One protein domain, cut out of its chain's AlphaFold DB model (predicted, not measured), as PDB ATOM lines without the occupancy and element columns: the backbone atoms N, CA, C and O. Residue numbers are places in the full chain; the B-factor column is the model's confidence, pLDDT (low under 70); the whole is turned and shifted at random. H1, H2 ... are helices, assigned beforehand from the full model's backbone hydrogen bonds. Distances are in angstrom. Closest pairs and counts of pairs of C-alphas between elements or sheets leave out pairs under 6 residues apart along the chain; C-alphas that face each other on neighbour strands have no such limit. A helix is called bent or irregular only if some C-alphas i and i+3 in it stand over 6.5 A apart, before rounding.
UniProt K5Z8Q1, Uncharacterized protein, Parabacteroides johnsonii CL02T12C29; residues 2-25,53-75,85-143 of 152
ATOM      1  N   MET A   2      34.589 -61.761 -14.665       85.12
ATOM      2  CA  MET A   2      33.503 -61.001 -14.001       85.12
ATOM      3  C   MET A   2      33.505 -61.027 -12.455       85.12
ATOM      4  O   MET A   2      33.319 -60.000 -11.810       85.12
ATOM      5  N   THR A   3      33.736 -62.186 -11.833       88.75
ATOM      6  CA  THR A   3      33.763 -62.321 -10.362       88.75
ATOM      7  C   THR A   3      34.870 -61.508  -9.692       88.75
ATOM      8  O   THR A   3      34.666 -61.027  -8.583       88.75
ATOM      9  N   ALA A   4      36.013 -61.317 -10.360       91.75
ATOM     10  CA  ALA A   4      37.112 -60.507  -9.834       91.75
ATOM     11  C   ALA A   4      36.749 -59.015  -9.820       91.75
ATOM     12  O   ALA A   4      37.038 -58.324  -8.847       91.75
ATOM     13  N   HIS A   5      36.049 -58.543 -10.857       91.19
ATOM     14  CA  HIS A   5      35.511 -57.181 -10.917       91.19
ATOM     15  C   HIS A   5      34.443 -56.936  -9.848       91.19
ATOM     16  O   HIS A   5      34.469 -55.903  -9.187       91.19
ATOM     17  N   ILE A   6      33.544 -57.899  -9.613       91.25
ATOM     18  CA  ILE A   6      32.541 -57.807  -8.537       91.25
ATOM     19  C   ILE A   6      33.216 -57.744  -7.162       91.25
ATOM     20  O   ILE A   6      32.852 -56.910  -6.335       91.25
ATOM     21  N   ASP A   7      34.208 -58.599  -6.909       92.88
ATOM     22  CA  ASP A   7      34.962 -58.589  -5.653       92.88
ATOM     23  C   ASP A   7      35.717 -57.268  -5.440       92.88
ATOM     24  O   ASP A   7      35.650 -56.670  -4.363       92.88
ATOM     25  N   TRP A   8      36.384 -56.773  -6.483       94.12
ATOM     26  CA  TRP A   8      37.028 -55.464  -6.461       94.12
ATOM     27  C   TRP A   8      36.026 -54.351  -6.137       94.12
ATOM     28  O   TRP A   8      36.275 -53.534  -5.249       94.12
ATOM     29  N   PHE A   9      34.861 -54.356  -6.786       93.62
ATOM     30  CA  PHE A   9      33.817 -53.369  -6.542       93.62
ATOM     31  C   PHE A   9      33.260 -53.442  -5.115       93.62
ATOM     32  O   PHE A   9      33.076 -52.410  -4.474       93.62
ATOM     33  N   ASN A  10      33.065 -54.646  -4.568       92.56
ATOM     34  CA  ASN A  10      32.659 -54.841  -3.172       92.56
ATOM     35  C   ASN A  10      33.669 -54.227  -2.192       92.56
ATOM     36  O   ASN A  10      33.280 -53.533  -1.244       92.56
ATOM     37  N   ARG A  11      34.969 -54.453  -2.425       92.75
ATOM     38  CA  ARG A  11      36.045 -53.846  -1.626       92.75
ATOM     39  C   ARG A  11      36.036 -52.325  -1.746       92.75
ATOM     40  O   ARG A  11      36.159 -51.636  -0.737       92.75
ATOM     41  N   LEU A  12      35.818 -51.806  -2.951       92.38
ATOM     42  CA  LEU A  12      35.748 -50.372  -3.220       92.38
ATOM     43  C   LEU A  12      34.560 -49.704  -2.512       92.38
ATOM     44  O   LEU A  12      34.736 -48.666  -1.872       92.38
ATOM     45  N   LEU A  13      33.373 -50.316  -2.552       90.88
ATOM     46  CA  LEU A  13      32.205 -49.842  -1.809       90.88
ATOM     47  C   LEU A  13      32.455 -49.851  -0.302       90.88
ATOM     48  O   LEU A  13      32.205 -48.851   0.370       90.88
ATOM     49  N   THR A  14      33.007 -50.945   0.219       90.12
ATOM     50  CA  THR A  14      33.338 -51.065   1.644       90.12
ATOM     51  C   THR A  14      34.311 -49.967   2.073       90.12
ATOM     52  O   THR A  14      34.058 -49.278   3.062       90.12
ATOM     53  N   ALA A  15      35.370 -49.734   1.293       89.56
ATOM     54  CA  ALA A  15      36.325 -48.661   1.543       89.56
ATOM     55  C   ALA A  15      35.657 -47.276   1.499       89.56
ATOM     56  O   ALA A  15      35.882 -46.472   2.399       89.56
ATOM     57  N   SER A  16      34.790 -46.998   0.515       88.00
ATOM     58  CA  SER A  16      34.088 -45.705   0.418       88.00
ATOM     59  C   SER A  16      33.254 -45.393   1.667       88.00
ATOM     60  O   SER A  16      33.286 -44.273   2.177       88.00
ATOM     61  N   ILE A  17      32.569 -46.401   2.208       86.38
ATOM     62  CA  ILE A  17      31.726 -46.275   3.397       86.38
ATOM     63  C   ILE A  17      32.582 -46.132   4.661       86.38
ATOM     64  O   ILE A  17      32.301 -45.274   5.496       86.38
ATOM     65  N   GLN A  18      33.650 -46.921   4.793       86.81
ATOM     66  CA  GLN A  18      34.585 -46.826   5.918       86.81
ATOM     67  C   GLN A  18      35.281 -45.463   5.982       86.81
ATOM     68  O   GLN A  18      35.327 -44.859   7.053       86.81
ATOM     69  N   ILE A  19      35.756 -44.956   4.838       84.56
ATOM     70  CA  ILE A  19      36.356 -43.620   4.720       84.56
ATOM     71  C   ILE A  19      35.334 -42.553   5.127       84.56
ATOM     72  O   ILE A  19      35.638 -41.704   5.961       84.56
ATOM     73  N   TYR A  20      34.101 -42.624   4.611       83.75
ATOM     74  CA  TYR A  20      33.047 -41.664   4.957       83.75
ATOM     75  C   TYR A  20      32.720 -41.648   6.458       83.75
ATOM     76  O   TYR A  20      32.585 -40.578   7.049       83.75
ATOM     77  N   PHE A  21      32.627 -42.818   7.099       82.56
ATOM     78  CA  PHE A  21      32.365 -42.918   8.538       82.56
ATOM     79  C   PHE A  21      33.609 -42.745   9.419       82.56
ATOM     80  O   PHE A  21      33.482 -42.819  10.642       82.56
ATOM     81  N   GLN A  22      34.790 -42.535   8.824       78.75
ATOM     82  CA  GLN A  22      36.081 -42.488   9.520       78.75
ATOM     83  C   GLN A  22      36.310 -43.712  10.425       78.75
ATOM     84  O   GLN A  22      36.920 -43.626  11.490       78.75
ATOM     85  N   GLN A  23      35.793 -44.872  10.013       71.94
ATOM     86  CA  GLN A  23      35.987 -46.132  10.722       71.94
ATOM     87  C   GLN A  23      37.160 -46.868  10.103       71.94
ATOM     88  O   GLN A  23      37.204 -46.982   8.883       71.94
ATOM     89  N   GLY A  24      38.077 -47.351  10.955       65.50
ATOM     90  CA  GLY A  24      39.344 -47.995  10.593       65.50
ATOM     91  C   GLY A  24      39.317 -48.649   9.214       65.50
ATOM     92  O   GLY A  24      38.794 -49.749   9.054       65.50
ATOM     93  N   CYS A  25      39.841 -47.925   8.228       70.00
ATOM     94  CA  CYS A  25      39.872 -48.358   6.844       70.00
ATOM     95  C   CYS A  25      41.275 -48.860   6.524       70.00
ATOM     96  O   CYS A  25      42.268 -48.225   6.881       70.00
ATOM     97  N   GLU A  53      37.570 -44.269 -12.669       84.38
ATOM     98  CA  GLU A  53      36.237 -43.767 -12.351       84.38
ATOM     99  C   GLU A  53      35.162 -44.333 -13.285       84.38
ATOM    100  O   GLU A  53      34.041 -44.570 -12.842       84.38
ATOM    101  N   GLU A  54      35.474 -44.558 -14.561       83.88
ATOM    102  CA  GLU A  54      34.539 -45.183 -15.501       83.88
ATOM    103  C   GLU A  54      34.284 -46.643 -15.136       83.88
ATOM    104  O   GLU A  54      33.125 -47.057 -15.127       83.88
ATOM    105  N   GLN A  55      35.316 -47.389 -14.727       88.44
ATOM    106  CA  GLN A  55      35.160 -48.759 -14.230       88.44
ATOM    107  C   GLN A  55      34.201 -48.807 -13.030       88.44
ATOM    108  O   GLN A  55      33.291 -49.634 -12.991       88.44
ATOM    109  N   VAL A  56      34.345 -47.871 -12.080       88.44
ATOM    110  CA  VAL A  56      33.441 -47.750 -10.921       88.44
ATOM    111  C   VAL A  56      32.002 -47.503 -11.367       88.44
ATOM    112  O   VAL A  56      31.088 -48.162 -10.874       88.44
ATOM    113  N   VAL A  57      31.774 -46.569 -12.292       85.69
ATOM    114  CA  VAL A  57      30.416 -46.219 -12.742       85.69
ATOM    115  C   VAL A  57      29.784 -47.357 -13.554       85.69
ATOM    116  O   VAL A  57      28.606 -47.659 -13.355       85.69
ATOM    117  N   ILE A  58      30.555 -48.029 -14.415       85.75
ATOM    118  CA  ILE A  58      30.097 -49.198 -15.178       85.75
ATOM    119  C   ILE A  58      29.674 -50.321 -14.224       85.75
ATOM    120  O   ILE A  58      28.563 -50.843 -14.336       85.75
ATOM    121  N   LEU A  59      30.518 -50.670 -13.248       89.06
ATOM    122  CA  LEU A  59      30.188 -51.715 -12.279       89.06
ATOM    123  C   LEU A  59      29.010 -51.323 -11.384       89.06
ATOM    124  O   LEU A  59      28.135 -52.155 -11.149       89.06
ATOM    125  N   LEU A  60      28.919 -50.060 -10.961       87.75
ATOM    126  CA  LEU A  60      27.773 -49.550 -10.206       87.75
ATOM    127  C   LEU A  60      26.460 -49.734 -10.977       87.75
ATOM    128  O   LEU A  60      25.464 -50.153 -10.389       87.75
ATOM    129  N   ALA A  61      26.456 -49.464 -12.285       84.31
ATOM    130  CA  ALA A  61      25.289 -49.667 -13.143       84.31
ATOM    131  C   ALA A  61      24.950 -51.157 -13.351       84.31
ATOM    132  O   ALA A  61      23.783 -51.507 -13.527       84.31
ATOM    133  N   LEU A  62      25.949 -52.041 -13.294       85.25
ATOM    134  CA  LEU A  62      25.776 -53.489 -13.417       85.25
ATOM    135  C   LEU A  62      25.236 -54.150 -12.142       85.25
ATOM    136  O   LEU A  62      24.473 -55.115 -12.240       85.25
ATOM    137  N   MET A  63      25.601 -53.652 -10.955       87.50
ATOM    138  CA  MET A  63      25.286 -54.315  -9.679       87.50
ATOM    139  C   MET A  63      23.800 -54.639  -9.463       87.50
ATOM    140  O   MET A  63      23.525 -55.762  -9.039       87.50
ATOM    141  N   PRO A  64      22.823 -53.766  -9.793       83.19
ATOM    142  CA  PRO A  64      21.404 -54.097  -9.636       83.19
ATOM    143  C   PRO A  64      20.963 -55.349 -10.409       83.19
ATOM    144  O   PRO A  64      19.952 -55.956 -10.065       83.19
ATOM    145  N   HIS A  65      21.699 -55.722 -11.460       83.12
ATOM    146  CA  HIS A  65      21.396 -56.858 -12.328       83.12
ATOM    147  C   HIS A  65      22.222 -58.105 -12.002       83.12
ATOM    148  O   HIS A  65      21.744 -59.217 -12.215       83.12
ATOM    149  N   THR A  66      23.452 -57.936 -11.516       85.06
ATOM    150  CA  THR A  66      24.405 -59.040 -11.328       85.06
ATOM    151  C   THR A  66      24.531 -59.472  -9.871       85.06
ATOM    152  O   THR A  66      24.623 -60.666  -9.598       85.06
ATOM    153  N   CYS A  67      24.540 -58.520  -8.939       86.50
ATOM    154  CA  CYS A  67      24.759 -58.725  -7.508       86.50
ATOM    155  C   CYS A  67      24.047 -57.622  -6.702       86.50
ATOM    156  O   CYS A  67      24.708 -56.784  -6.091       86.50
ATOM    157  N   PRO A  68      22.702 -57.581  -6.679       84.31
ATOM    158  CA  PRO A  68      21.964 -56.498  -6.022       84.31
ATOM    159  C   PRO A  68      22.275 -56.388  -4.521       84.31
ATOM    160  O   PRO A  68      22.322 -55.276  -4.001       84.31
ATOM    161  N   GLN A  69      22.574 -57.510  -3.851       87.19
ATOM    162  CA  GLN A  69      22.945 -57.554  -2.429       87.19
ATOM    163  C   GLN A  69      24.201 -56.735  -2.087       87.19
ATOM    164  O   GLN A  69      24.360 -56.278  -0.961       87.19
ATOM    165  N   THR A  70      25.093 -56.505  -3.055       87.12
ATOM    166  CA  THR A  70      26.277 -55.651  -2.880       87.12
ATOM    167  C   THR A  70      25.896 -54.215  -2.513       87.12
ATOM    168  O   THR A  70      26.613 -53.537  -1.780       87.12
ATOM    169  N   LEU A  71      24.751 -53.745  -3.008       87.31
ATOM    170  CA  LEU A  71      24.290 -52.377  -2.805       87.31
ATOM    171  C   LEU A  71      23.547 -52.188  -1.475       87.31
ATOM    172  O   LEU A  71      23.262 -51.052  -1.099       87.31
ATOM    173  N   ASP A  72      23.288 -53.264  -0.723       87.19
ATOM    174  CA  ASP A  72      22.597 -53.189   0.568       87.19
ATOM    175  C   ASP A  72      23.390 -52.391   1.613       87.19
ATOM    176  O   ASP A  72      22.808 -51.850   2.555       87.19
ATOM    177  N   ILE A  73      24.707 -52.233   1.424       86.81
ATOM    178  CA  ILE A  73      25.557 -51.379   2.264       86.81
ATOM    179  C   ILE A  73      25.067 -49.918   2.303       86.81
ATOM    180  O   ILE A  73      25.228 -49.233   3.313       86.81
ATOM    181  N   PHE A  74      24.388 -49.454   1.248       85.38
ATOM    182  CA  PHE A  74      23.799 -48.114   1.184       85.38
ATOM    183  C   PHE A  74      22.486 -47.978   1.961       85.38
ATOM    184  O   PHE A  74      21.995 -46.866   2.157       85.38
ATOM    185  N   PHE A  75      21.921 -49.078   2.464       82.81
ATOM    186  CA  PHE A  75      20.754 -49.037   3.338       82.81
ATOM    187  C   PHE A  75      21.083 -48.716   4.799       82.81
ATOM    188  O   PHE A  75      20.162 -48.666   5.619       82.81
ATOM    189  N   TYR A  85      21.092 -42.042   4.722       76.38
ATOM    190  CA  TYR A  85      21.940 -40.899   4.397       76.38
ATOM    191  C   TYR A  85      21.581 -40.386   3.006       76.38
ATOM    192  O   TYR A  85      21.796 -41.064   2.007       76.38
ATOM    193  N   THR A  86      21.064 -39.159   2.935       71.69
ATOM    194  CA  THR A  86      20.719 -38.512   1.660       71.69
ATOM    195  C   THR A  86      21.933 -38.363   0.746       71.69
ATOM    196  O   THR A  86      21.787 -38.343  -0.466       71.69
ATOM    197  N   GLU A  87      23.138 -38.298   1.320       74.38
ATOM    198  CA  GLU A  87      24.397 -38.217   0.576       74.38
ATOM    199  C   GLU A  87      24.718 -39.479  -0.228       74.38
ATOM    200  O   GLU A  87      25.465 -39.385  -1.197       74.38
ATOM    201  N   PHE A  88      24.166 -40.638   0.142       79.69
ATOM    202  CA  PHE A  88      24.365 -41.879  -0.612       79.69
ATOM    203  C   PHE A  88      23.500 -41.920  -1.881       79.69
ATOM    204  O   PHE A  88      23.766 -42.715  -2.787       79.69
ATOM    205  N   GLY A  89      22.477 -41.063  -1.971       77.81
ATOM    206  CA  GLY A  89      21.506 -41.075  -3.060       77.81
ATOM    207  C   GLY A  89      20.776 -42.415  -3.169       77.81
ATOM    208  O   GLY A  89      20.550 -43.109  -2.177       77.81
ATOM    209  N   GLY A  90      20.438 -42.786  -4.402       73.88
ATOM    210  CA  GLY A  90      19.796 -44.056  -4.707       73.88
ATOM    211  C   GLY A  90      18.328 -44.159  -4.287       73.88
ATOM    212  O   GLY A  90      17.797 -43.371  -3.507       73.88
ATOM    213  N   TRP A  91      17.642 -45.145  -4.857       68.38
ATOM    214  CA  TRP A  91      16.227 -45.403  -4.610       68.38
ATOM    215  C   TRP A  91      16.037 -46.819  -4.101       68.38
ATOM    216  O   TRP A  91      16.459 -47.783  -4.741       68.38
ATOM    217  N   LYS A  92      15.303 -46.965  -2.999       69.25
ATOM    218  CA  LYS A  92      14.773 -48.267  -2.609       69.25
ATOM    219  C   LYS A  92      13.599 -48.614  -3.524       69.25
ATOM    220  O   LYS A  92      12.588 -47.910  -3.551       69.25
ATOM    221  N   GLY A  93      13.731 -49.683  -4.301       61.94
ATOM    222  CA  GLY A  93      12.679 -50.135  -5.201       61.94
ATOM    223  C   GLY A  93      11.436 -50.574  -4.424       61.94
ATOM    224  O   GLY A  93      11.490 -51.544  -3.675       61.94
ATOM    225  N   LEU A  94      10.296 -49.915  -4.649       52.09
ATOM    226  CA  LEU A  94       9.029 -50.234  -3.969       52.09
ATOM    227  C   LEU A  94       8.513 -51.657  -4.263       52.09
ATOM    228  O   LEU A  94       7.811 -52.229  -3.439       52.09
ATOM    229  N   SER A  95       8.858 -52.230  -5.420       53.38
ATOM    230  CA  SER A  95       8.364 -53.551  -5.855       53.38
ATOM    231  C   SER A  95       9.360 -54.700  -5.668       53.38
ATOM    232  O   SER A  95       8.943 -55.848  -5.669       53.38
ATOM    233  N   HIS A  96      10.659 -54.410  -5.535       55.72
ATOM    234  CA  HIS A  96      11.717 -55.436  -5.484       55.72
ATOM    235  C   HIS A  96      12.649 -55.284  -4.271       55.72
ATOM    236  O   HIS A  96      13.575 -56.069  -4.116       55.72
ATOM    237  N   GLY A  97      12.447 -54.269  -3.422       63.38
ATOM    238  CA  GLY A  97      13.207 -54.037  -2.188       63.38
ATOM    239  C   GLY A  97      14.671 -53.611  -2.362       63.38
ATOM    240  O   GLY A  97      15.228 -53.052  -1.422       63.38
ATOM    241  N   GLY A  98      15.268 -53.831  -3.537       72.31
ATOM    242  CA  GLY A  98      16.676 -53.554  -3.826       72.31
ATOM    243  C   GLY A  98      17.012 -52.074  -4.008       72.31
ATOM    244  O   GLY A  98      16.136 -51.233  -4.237       72.31
ATOM    245  N   PHE A  99      18.304 -51.765  -3.900       81.31
ATOM    246  CA  PHE A  99      18.851 -50.426  -4.082       81.31
ATOM    247  C   PHE A  99      19.143 -50.162  -5.562       81.31
ATOM    248  O   PHE A  99      19.850 -50.923  -6.220       81.31
ATOM    249  N   LEU A 100      18.595 -49.072  -6.092       81.69
ATOM    250  CA  LEU A 100      18.926 -48.560  -7.416       81.69
ATOM    251  C   LEU A 100      19.858 -47.364  -7.237       81.69
ATOM    252  O   LEU A 100      19.395 -46.349  -6.714       81.69
ATOM    253  N   PRO A 101      21.137 -47.454  -7.636       81.62
ATOM    254  CA  PRO A 101      22.062 -46.336  -7.500       81.62
ATOM    255  C   PRO A 101      21.600 -45.155  -8.358       81.62
ATOM    256  O   PRO A 101      20.816 -45.342  -9.284       81.62
ATOM    257  N   THR A 102      22.056 -43.942  -8.042       79.88
ATOM    258  CA  THR A 102      21.881 -42.727  -8.865       79.88
ATOM    259  C   THR A 102      23.234 -42.084  -9.171       79.88
ATOM    260  O   THR A 102      24.259 -42.486  -8.618       79.88
ATOM    261  N   GLY A 103      23.252 -41.033 -10.000       71.62
ATOM    262  CA  GLY A 103      24.434 -40.180 -10.160       71.62
ATOM    263  C   GLY A 103      24.951 -39.598  -8.833       71.62
ATOM    264  O   GLY A 103      26.152 -39.369  -8.686       71.62
ATOM    265  N   GLU A 104      24.085 -39.430  -7.830       73.69
ATOM    266  CA  GLU A 104      24.490 -39.064  -6.464       73.69
ATOM    267  C   GLU A 104      25.261 -40.201  -5.783       73.69
ATOM    268  O   GLU A 104      26.307 -39.941  -5.198       73.69
ATOM    269  N   THR A 105      24.829 -41.459  -5.934       84.06
ATOM    270  CA  THR A 105      25.577 -42.629  -5.442       84.06
ATOM    271  C   THR A 105      26.948 -42.735  -6.107       84.06
ATOM    272  O   THR A 105      27.951 -42.936  -5.427       84.06
ATOM    273  N   ALA A 106      27.022 -42.538  -7.427       83.88
ATOM    274  CA  ALA A 106      28.300 -42.499  -8.139       83.88
ATOM    275  C   ALA A 106      29.198 -41.366  -7.615       83.88
ATOM    276  O   ALA A 106      30.381 -41.572  -7.350       83.88
ATOM    277  N   SER A 107      28.620 -40.180  -7.405       79.06
ATOM    278  CA  SER A 107      29.327 -39.023  -6.849       79.06
ATOM    279  C   SER A 107      29.847 -39.286  -5.449       79.06
ATOM    280  O   SER A 107      30.975 -38.918  -5.144       79.06
ATOM    281  N   PHE A 108      29.044 -39.932  -4.609       83.38
ATOM    282  CA  PHE A 108      29.426 -40.313  -3.262       83.38
ATOM    283  C   PHE A 108      30.643 -41.241  -3.270       83.38
ATOM    284  O   PHE A 108      31.649 -40.934  -2.630       83.38
ATOM    285  N   ILE A 109      30.577 -42.322  -4.054       85.69
ATOM    286  CA  ILE A 109      31.660 -43.303  -4.145       85.69
ATOM    287  C   ILE A 109      32.943 -42.626  -4.632       85.69
ATOM    288  O   ILE A 109      33.984 -42.798  -4.011       85.69
ATOM    289  N   LEU A 110      32.871 -41.838  -5.711       81.69
ATOM    290  CA  LEU A 110      34.039 -41.224  -6.354       81.69
ATOM    291  C   LEU A 110      34.627 -40.036  -5.578       81.69
ATOM    292  O   LEU A 110      35.833 -39.787  -5.648       81.69
ATOM    293  N   ALA A 111      33.799 -39.276  -4.860       73.50
ATOM    294  CA  ALA A 111      34.261 -38.098  -4.130       73.50
ATOM    295  C   ALA A 111      34.991 -38.452  -2.826       73.50
ATOM    296  O   ALA A 111      35.852 -37.678  -2.397       73.50
ATOM    297  N   GLY A 112      34.693 -39.607  -2.221       66.44
ATOM    298  CA  GLY A 112      35.295 -40.036  -0.958       66.44
ATOM    299  C   GLY A 112      35.249 -38.935   0.113       66.44
ATOM    300  O   GLY A 112      34.192 -38.374   0.397       66.44
ATOM    301  N   GLU A 113      36.416 -38.602   0.674       49.44
ATOM    302  CA  GLU A 113      36.601 -37.688   1.816       49.44
ATOM    303  C   GLU A 113      36.481 -36.180   1.479       49.44
ATOM    304  O   GLU A 113      36.470 -35.341   2.376       49.44
ATOM    305  N   GLY A 114      36.384 -35.791   0.198       52.47
ATOM    306  CA  GLY A 114      36.503 -34.386  -0.216       52.47
ATOM    307  C   GLY A 114      35.293 -33.836  -0.971       52.47
ATOM    308  O   GLY A 114      35.061 -34.193  -2.126       52.47
ATOM    309  N   MET A 115      34.586 -32.857  -0.384       45.19
ATOM    310  CA  MET A 115      33.537 -32.082  -1.079       45.19
ATOM    311  C   MET A 115      34.038 -31.399  -2.366       45.19
ATOM    312  O   MET A 115      33.253 -31.171  -3.282       45.19
ATOM    313  N   GLU A 116      35.340 -31.129  -2.480       46.31
ATOM    314  CA  GLU A 116      35.944 -30.504  -3.664       46.31
ATOM    315  C   GLU A 116      35.939 -31.425  -4.899       46.31
ATOM    316  O   GLU A 116      35.832 -30.943  -6.026       46.31
ATOM    317  N   LYS A 117      35.928 -32.757  -4.711       50.31
ATOM    318  CA  LYS A 117      35.792 -33.741  -5.803       50.31
ATOM    319  C   LYS A 117      34.343 -33.959  -6.250       50.31
ATOM    320  O   LYS A 117      34.121 -34.424  -7.368       50.31
ATOM    321  N   LYS A 118      33.349 -33.561  -5.438       47.56
ATOM    322  CA  LYS A 118      31.917 -33.648  -5.796       47.56
ATOM    323  C   LYS A 118      31.578 -32.786  -7.029       47.56
ATOM    324  O   LYS A 118      30.646 -33.112  -7.757       47.56
ATOM    325  N   LYS A 119      32.365 -31.738  -7.327       41.72
ATOM    326  CA  LYS A 119      32.186 -30.890  -8.525       41.72
ATOM    327  C   LYS A 119      32.578 -31.574  -9.841       41.72
ATOM    328  O   LYS A 119      31.968 -31.285 -10.865       41.72
ATOM    329  N   THR A 120      33.536 -32.501  -9.832       44.62
ATOM    330  CA  THR A 120      33.998 -33.176 -11.062       44.62
ATOM    331  C   THR A 120      33.003 -34.235 -11.552       44.62
ATOM    332  O   THR A 120      32.946 -34.518 -12.747       44.62
ATOM    333  N   VAL A 121      32.157 -34.778 -10.667       48.22
ATOM    334  CA  VAL A 121      31.191 -35.830 -11.036       48.22
ATOM    335  C   VAL A 121      29.940 -35.271 -11.720       48.22
ATOM    336  O   VAL A 121      29.411 -35.914 -12.624       48.22
ATOM    337  N   VAL A 122      29.544 -34.025 -11.424       46.41
ATOM    338  CA  VAL A 122      28.498 -33.315 -12.192       46.41
ATOM    339  C   VAL A 122      28.867 -33.204 -13.681       46.41
ATOM    340  O   VAL A 122      27.990 -33.300 -14.535       46.41
ATOM    341  N   CYS A 123      30.158 -33.101 -14.023       42.03
ATOM    342  CA  CYS A 123      30.614 -33.092 -15.420       42.03
ATOM    343  C   CYS A 123      30.590 -34.471 -16.108       42.03
ATOM    344  O   CYS A 123      30.619 -34.526 -17.334       42.03
ATOM    345  N   LYS A 124      30.495 -35.585 -15.367       48.03
ATOM    346  CA  LYS A 124      30.421 -36.944 -15.943       48.03
ATOM    347  C   LYS A 124      28.984 -37.432 -16.165       48.03
ATOM    348  O   LYS A 124      28.777 -38.595 -16.489       48.03
ATOM    349  N   PHE A 125      27.993 -36.540 -16.097       49.06
ATOM    350  CA  PHE A 125      26.597 -36.840 -16.446       49.06
ATOM    351  C   PHE A 125      26.421 -37.362 -17.889       49.06
ATOM    352  O   PHE A 125      25.455 -38.054 -18.199       49.06
ATOM    353  N   ASN A 126      27.403 -37.109 -18.764       44.50
ATOM    354  CA  ASN A 126      27.462 -37.677 -20.111       44.50
ATOM    355  C   ASN A 126      27.610 -39.218 -20.123       44.50
ATOM    356  O   ASN A 126      27.165 -39.866 -21.070       44.50
ATOM    357  N   LEU A 127      28.159 -39.822 -19.057       48.84
ATOM    358  CA  LEU A 127      28.304 -41.278 -18.949       48.84
ATOM    359  C   LEU A 127      26.955 -41.990 -18.766       48.84
ATOM    360  O   LEU A 127      26.796 -43.109 -19.240       48.84
ATOM    361  N   GLU A 128      25.954 -41.356 -18.140       48.41
ATOM    362  CA  GLU A 128      24.615 -41.955 -18.000       48.41
ATOM    363  C   GLU A 128      23.918 -42.121 -19.357       48.41
ATOM    364  O   GLU A 128      23.175 -43.080 -19.581       48.41
ATOM    365  N   VAL A 129      24.180 -41.198 -20.287       46.69
ATOM    366  CA  VAL A 129      23.669 -41.254 -21.662       46.69
ATOM    367  C   VAL A 129      24.368 -42.364 -22.456       46.69
ATOM    368  O   VAL A 129      23.693 -43.095 -23.179       46.69
ATOM    369  N   GLN A 130      25.681 -42.551 -22.277       44.19
ATOM    370  CA  GLN A 130      26.435 -43.657 -22.889       44.19
ATOM    371  C   GLN A 130      26.079 -45.027 -22.291       44.19
ATOM    372  O   GLN A 130      25.909 -45.996 -23.021       44.19
ATOM    373  N   LEU A 131      25.876 -45.135 -20.978       48.62
ATOM    374  CA  LEU A 131      25.472 -46.400 -20.358       48.62
ATOM    375  C   LEU A 131      24.052 -46.814 -20.753       48.62
ATOM    376  O   LEU A 131      23.758 -48.003 -20.771       48.62
ATOM    377  N   ARG A 132      23.185 -45.864 -21.126       46.25
ATOM    378  CA  ARG A 132      21.863 -46.141 -21.710       46.25
ATOM    379  C   ARG A 132      21.916 -46.806 -23.084       46.25
ATOM    380  O   ARG A 132      20.951 -47.482 -23.441       46.25
ATOM    381  N   SER A 133      22.971 -46.580 -23.869       39.31
ATOM    382  CA  SER A 133      23.138 -47.258 -25.159       39.31
ATOM    383  C   SER A 133      23.771 -48.642 -24.999       39.31
ATOM    384  O   SER A 133      23.418 -49.542 -25.757       39.31
ATOM    385  N   VAL A 134      24.642 -48.829 -23.999       42.28
ATOM    386  CA  VAL A 134      25.340 -50.101 -23.719       42.28
ATOM    387  C   VAL A 134      24.466 -51.074 -22.922       42.28
ATOM    388  O   VAL A 134      24.320 -52.240 -23.283       42.28
ATOM    389  N   PHE A 135      23.829 -50.599 -21.856       43.69
ATOM    390  CA  PHE A 135      22.893 -51.368 -21.050       43.69
ATOM    391  C   PHE A 135      21.495 -50.876 -21.386       43.69
ATOM    392  O   PHE A 135      21.226 -49.682 -21.307       43.69
ATOM    393  N   SER A 136      20.587 -51.781 -21.758       40.44
ATOM    394  CA  SER A 136      19.180 -51.479 -22.061       40.44
ATOM    395  C   SER A 136      18.410 -51.045 -20.793       40.44
ATOM    396  O   SER A 136      17.424 -51.653 -20.372       40.44
ATOM    397  N   MET A 137      18.889 -49.996 -20.125       41.50
ATOM    398  CA  MET A 137      18.331 -49.393 -18.930       41.50
ATOM    399  C   MET A 137      17.060 -48.651 -19.328       41.50
ATOM    400  O   MET A 137      17.062 -47.476 -19.696       41.50
ATOM    401  N   LYS A 138      15.926 -49.352 -19.228       35.59
ATOM    402  CA  LYS A 138      14.589 -48.794 -19.490       35.59
ATOM    403  C   LYS A 138      14.183 -47.663 -18.532       35.59
ATOM    404  O   LYS A 138      13.119 -47.077 -18.720       35.59
ATOM    405  N   LYS A 139      14.984 -47.331 -17.514       40.38
ATOM    406  CA  LYS A 139      14.713 -46.226 -16.587       40.38
ATOM    407  C   LYS A 139      15.966 -45.368 -16.387       40.38
ATOM    408  O   LYS A 139      17.040 -45.933 -16.212       40.38
ATOM    409  N   PRO A 140      15.844 -44.029 -16.456       40.50
ATOM    410  CA  PRO A 140      16.967 -43.141 -16.194       40.50
ATOM    411  C   PRO A 140      17.426 -43.295 -14.744       40.50
ATOM    412  O   PRO A 140      16.592 -43.393 -13.839       40.50
ATOM    413  N   LEU A 141      18.739 -43.245 -14.536       44.12
ATOM    414  CA  LEU A 141      19.307 -42.794 -13.276       44.12
ATOM    415  C   LEU A 141      18.766 -41.375 -13.048       44.12
ATOM    416  O   LEU A 141      19.018 -40.449 -13.813       44.12
ATOM    417  N   ARG A 142      17.839 -41.233 -12.102       39.09
ATOM    418  CA  ARG A 142      17.097 -39.986 -11.917       39.09
ATOM    419  C   ARG A 142      17.853 -39.138 -10.906       39.09
ATOM    420  O   ARG A 142      17.806 -39.440  -9.719       39.09
ATOM    421  N   VAL A 143      18.520 -38.090 -11.375       35.50
ATOM    422  CA  VAL A 143      19.024 -37.025 -10.501       35.50
ATOM    423  C   VAL A 143      17.851 -36.124 -10.157       35.50
ATOM    424  O   VAL A 143      17.203 -35.564 -11.045       35.50
TER     425      VAL A 143
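This is residues 2 to 25, 53 to 75 and 85 to 143 of the 152 residues of an uncharacterized protein of Parabacteroides johnsonii CL02T12C29 (UniProt K5Z8Q1). Two helices, H2 and H4, cross in the middle of a compact body of helices; H1 and H3, which run the same way, lie on one side of it, and the bent helix H5 lies away from them, its first arm packed on H4 and its second arm passing near H2. The packing is mostly crossed rather than side by side, and a long stretch with no named element, residues 85 to 102, folds back on itself through a short antiparallel pairing before it reaches H4. The printed part has 106 residues with five named helices, in the order H1, H2, H3, H4, H5, and no named strand; the class is all helix. The whole is compact, with a radius of gyration of the C-alphas of 13.2 A, and it is rounded, with spans of 38 by 29 by 29 A.

H1, residues 2 to 20, is 27.1 A from first to last C-alpha; it begins at C-alpha 2 at (33.503, -61.001, -14.001). After a cut, H2 covers residues 53 to 66 and is 19.3 A long; it is only just irregular, with C-alphas 61 and 64 at 6.9 A. H3, residues 68 to 75, is 12.0 A long and also only just irregular, with C-alphas 70 and 73 at 6.7 A. H4, residues 103 to 111, is 11.7 A long and begins at C-alpha 103 at (24.434, -40.180, -10.160). H5, residues 115 to 134, was assigned as one helix by its hydrogen bonds, but it is bent: C-alphas 123 and 126 are 7.3 A apart. Its arm H5a, residues 115 to 123, is 14.7 A long; its arm H5b, residues 126 to 134, is 13.1 A long and ends at C-alpha 134 at (25.340, -50.101, -23.719).

H2 is the hub, touching three other helices. H1, with residues 5 to 9 alone, touches residues 56 to 59 of H2, opposite ways at a steep tilt of 69.8 degrees, only just short of about perpendicular; the closest C-alphas, of Phe 9 and Leu 59, are 7.0 A apart. H2 and H3 touch only at the corner, and only just, with 3 pairs of C-alphas within 8 A; the closest are those of Met 63 and Thr 70, 7.0 A. H1, with residues 10 to 14 alone, only just touches H3, with 3 pairs within 8 A, the closest those of Asn 10 and Thr 70 at 6.4 A; they run the same way at a shallow tilt of 3 degrees. H2 touches H4 at a steep tilt of 49 degrees, opposite ways, with the C-alphas of Val 57 and Ala 106 closest at 6.3 A. H4 touches H5a at a steep tilt of 47 degrees, opposite ways; the closest C-alphas, of Ala 111 and Lys 117, are 4.9 A apart. H5a and H5b stand at a steep tilt of 52 degrees. H5b is close to H2 but not clearly touching, with the C-alphas of Ile 58 and Leu 131 closest at 7.5 A. Among the pairs that stay apart are H1 and H5a, and H3 and H5b. In H1 and H4 every O i to N i+4 pair is within hydrogen-bond range; in H2 8 of 10 are, in H5b 4 of 5, in H3 0 of 4 and in H5a 0 of 5. O i to N i+3 pairs within range number 4 of 5 in H3 and 3 of 6 in H5a.

The two C-alphas farthest apart, of Gly 24 and Ser 133, are 39.3 A from each other. Residues 26 to 52 are not printed, with 20.1 A from C-alpha 25 to C-alpha 53, and residues 76 to 84 are not printed, with 8.3 A from C-alpha 75 to C-alpha 85. Of the links that are printed whole, H2 to H3 and H4 to H5 are tight. In residues 85 to 102, residues 91 to 92 pair with residues 99 to 100, antiparallel. The mean pLDDT of the printed part is 70.7; residue 24, residues 91 to 97 and residues 112 to 143 are under 70.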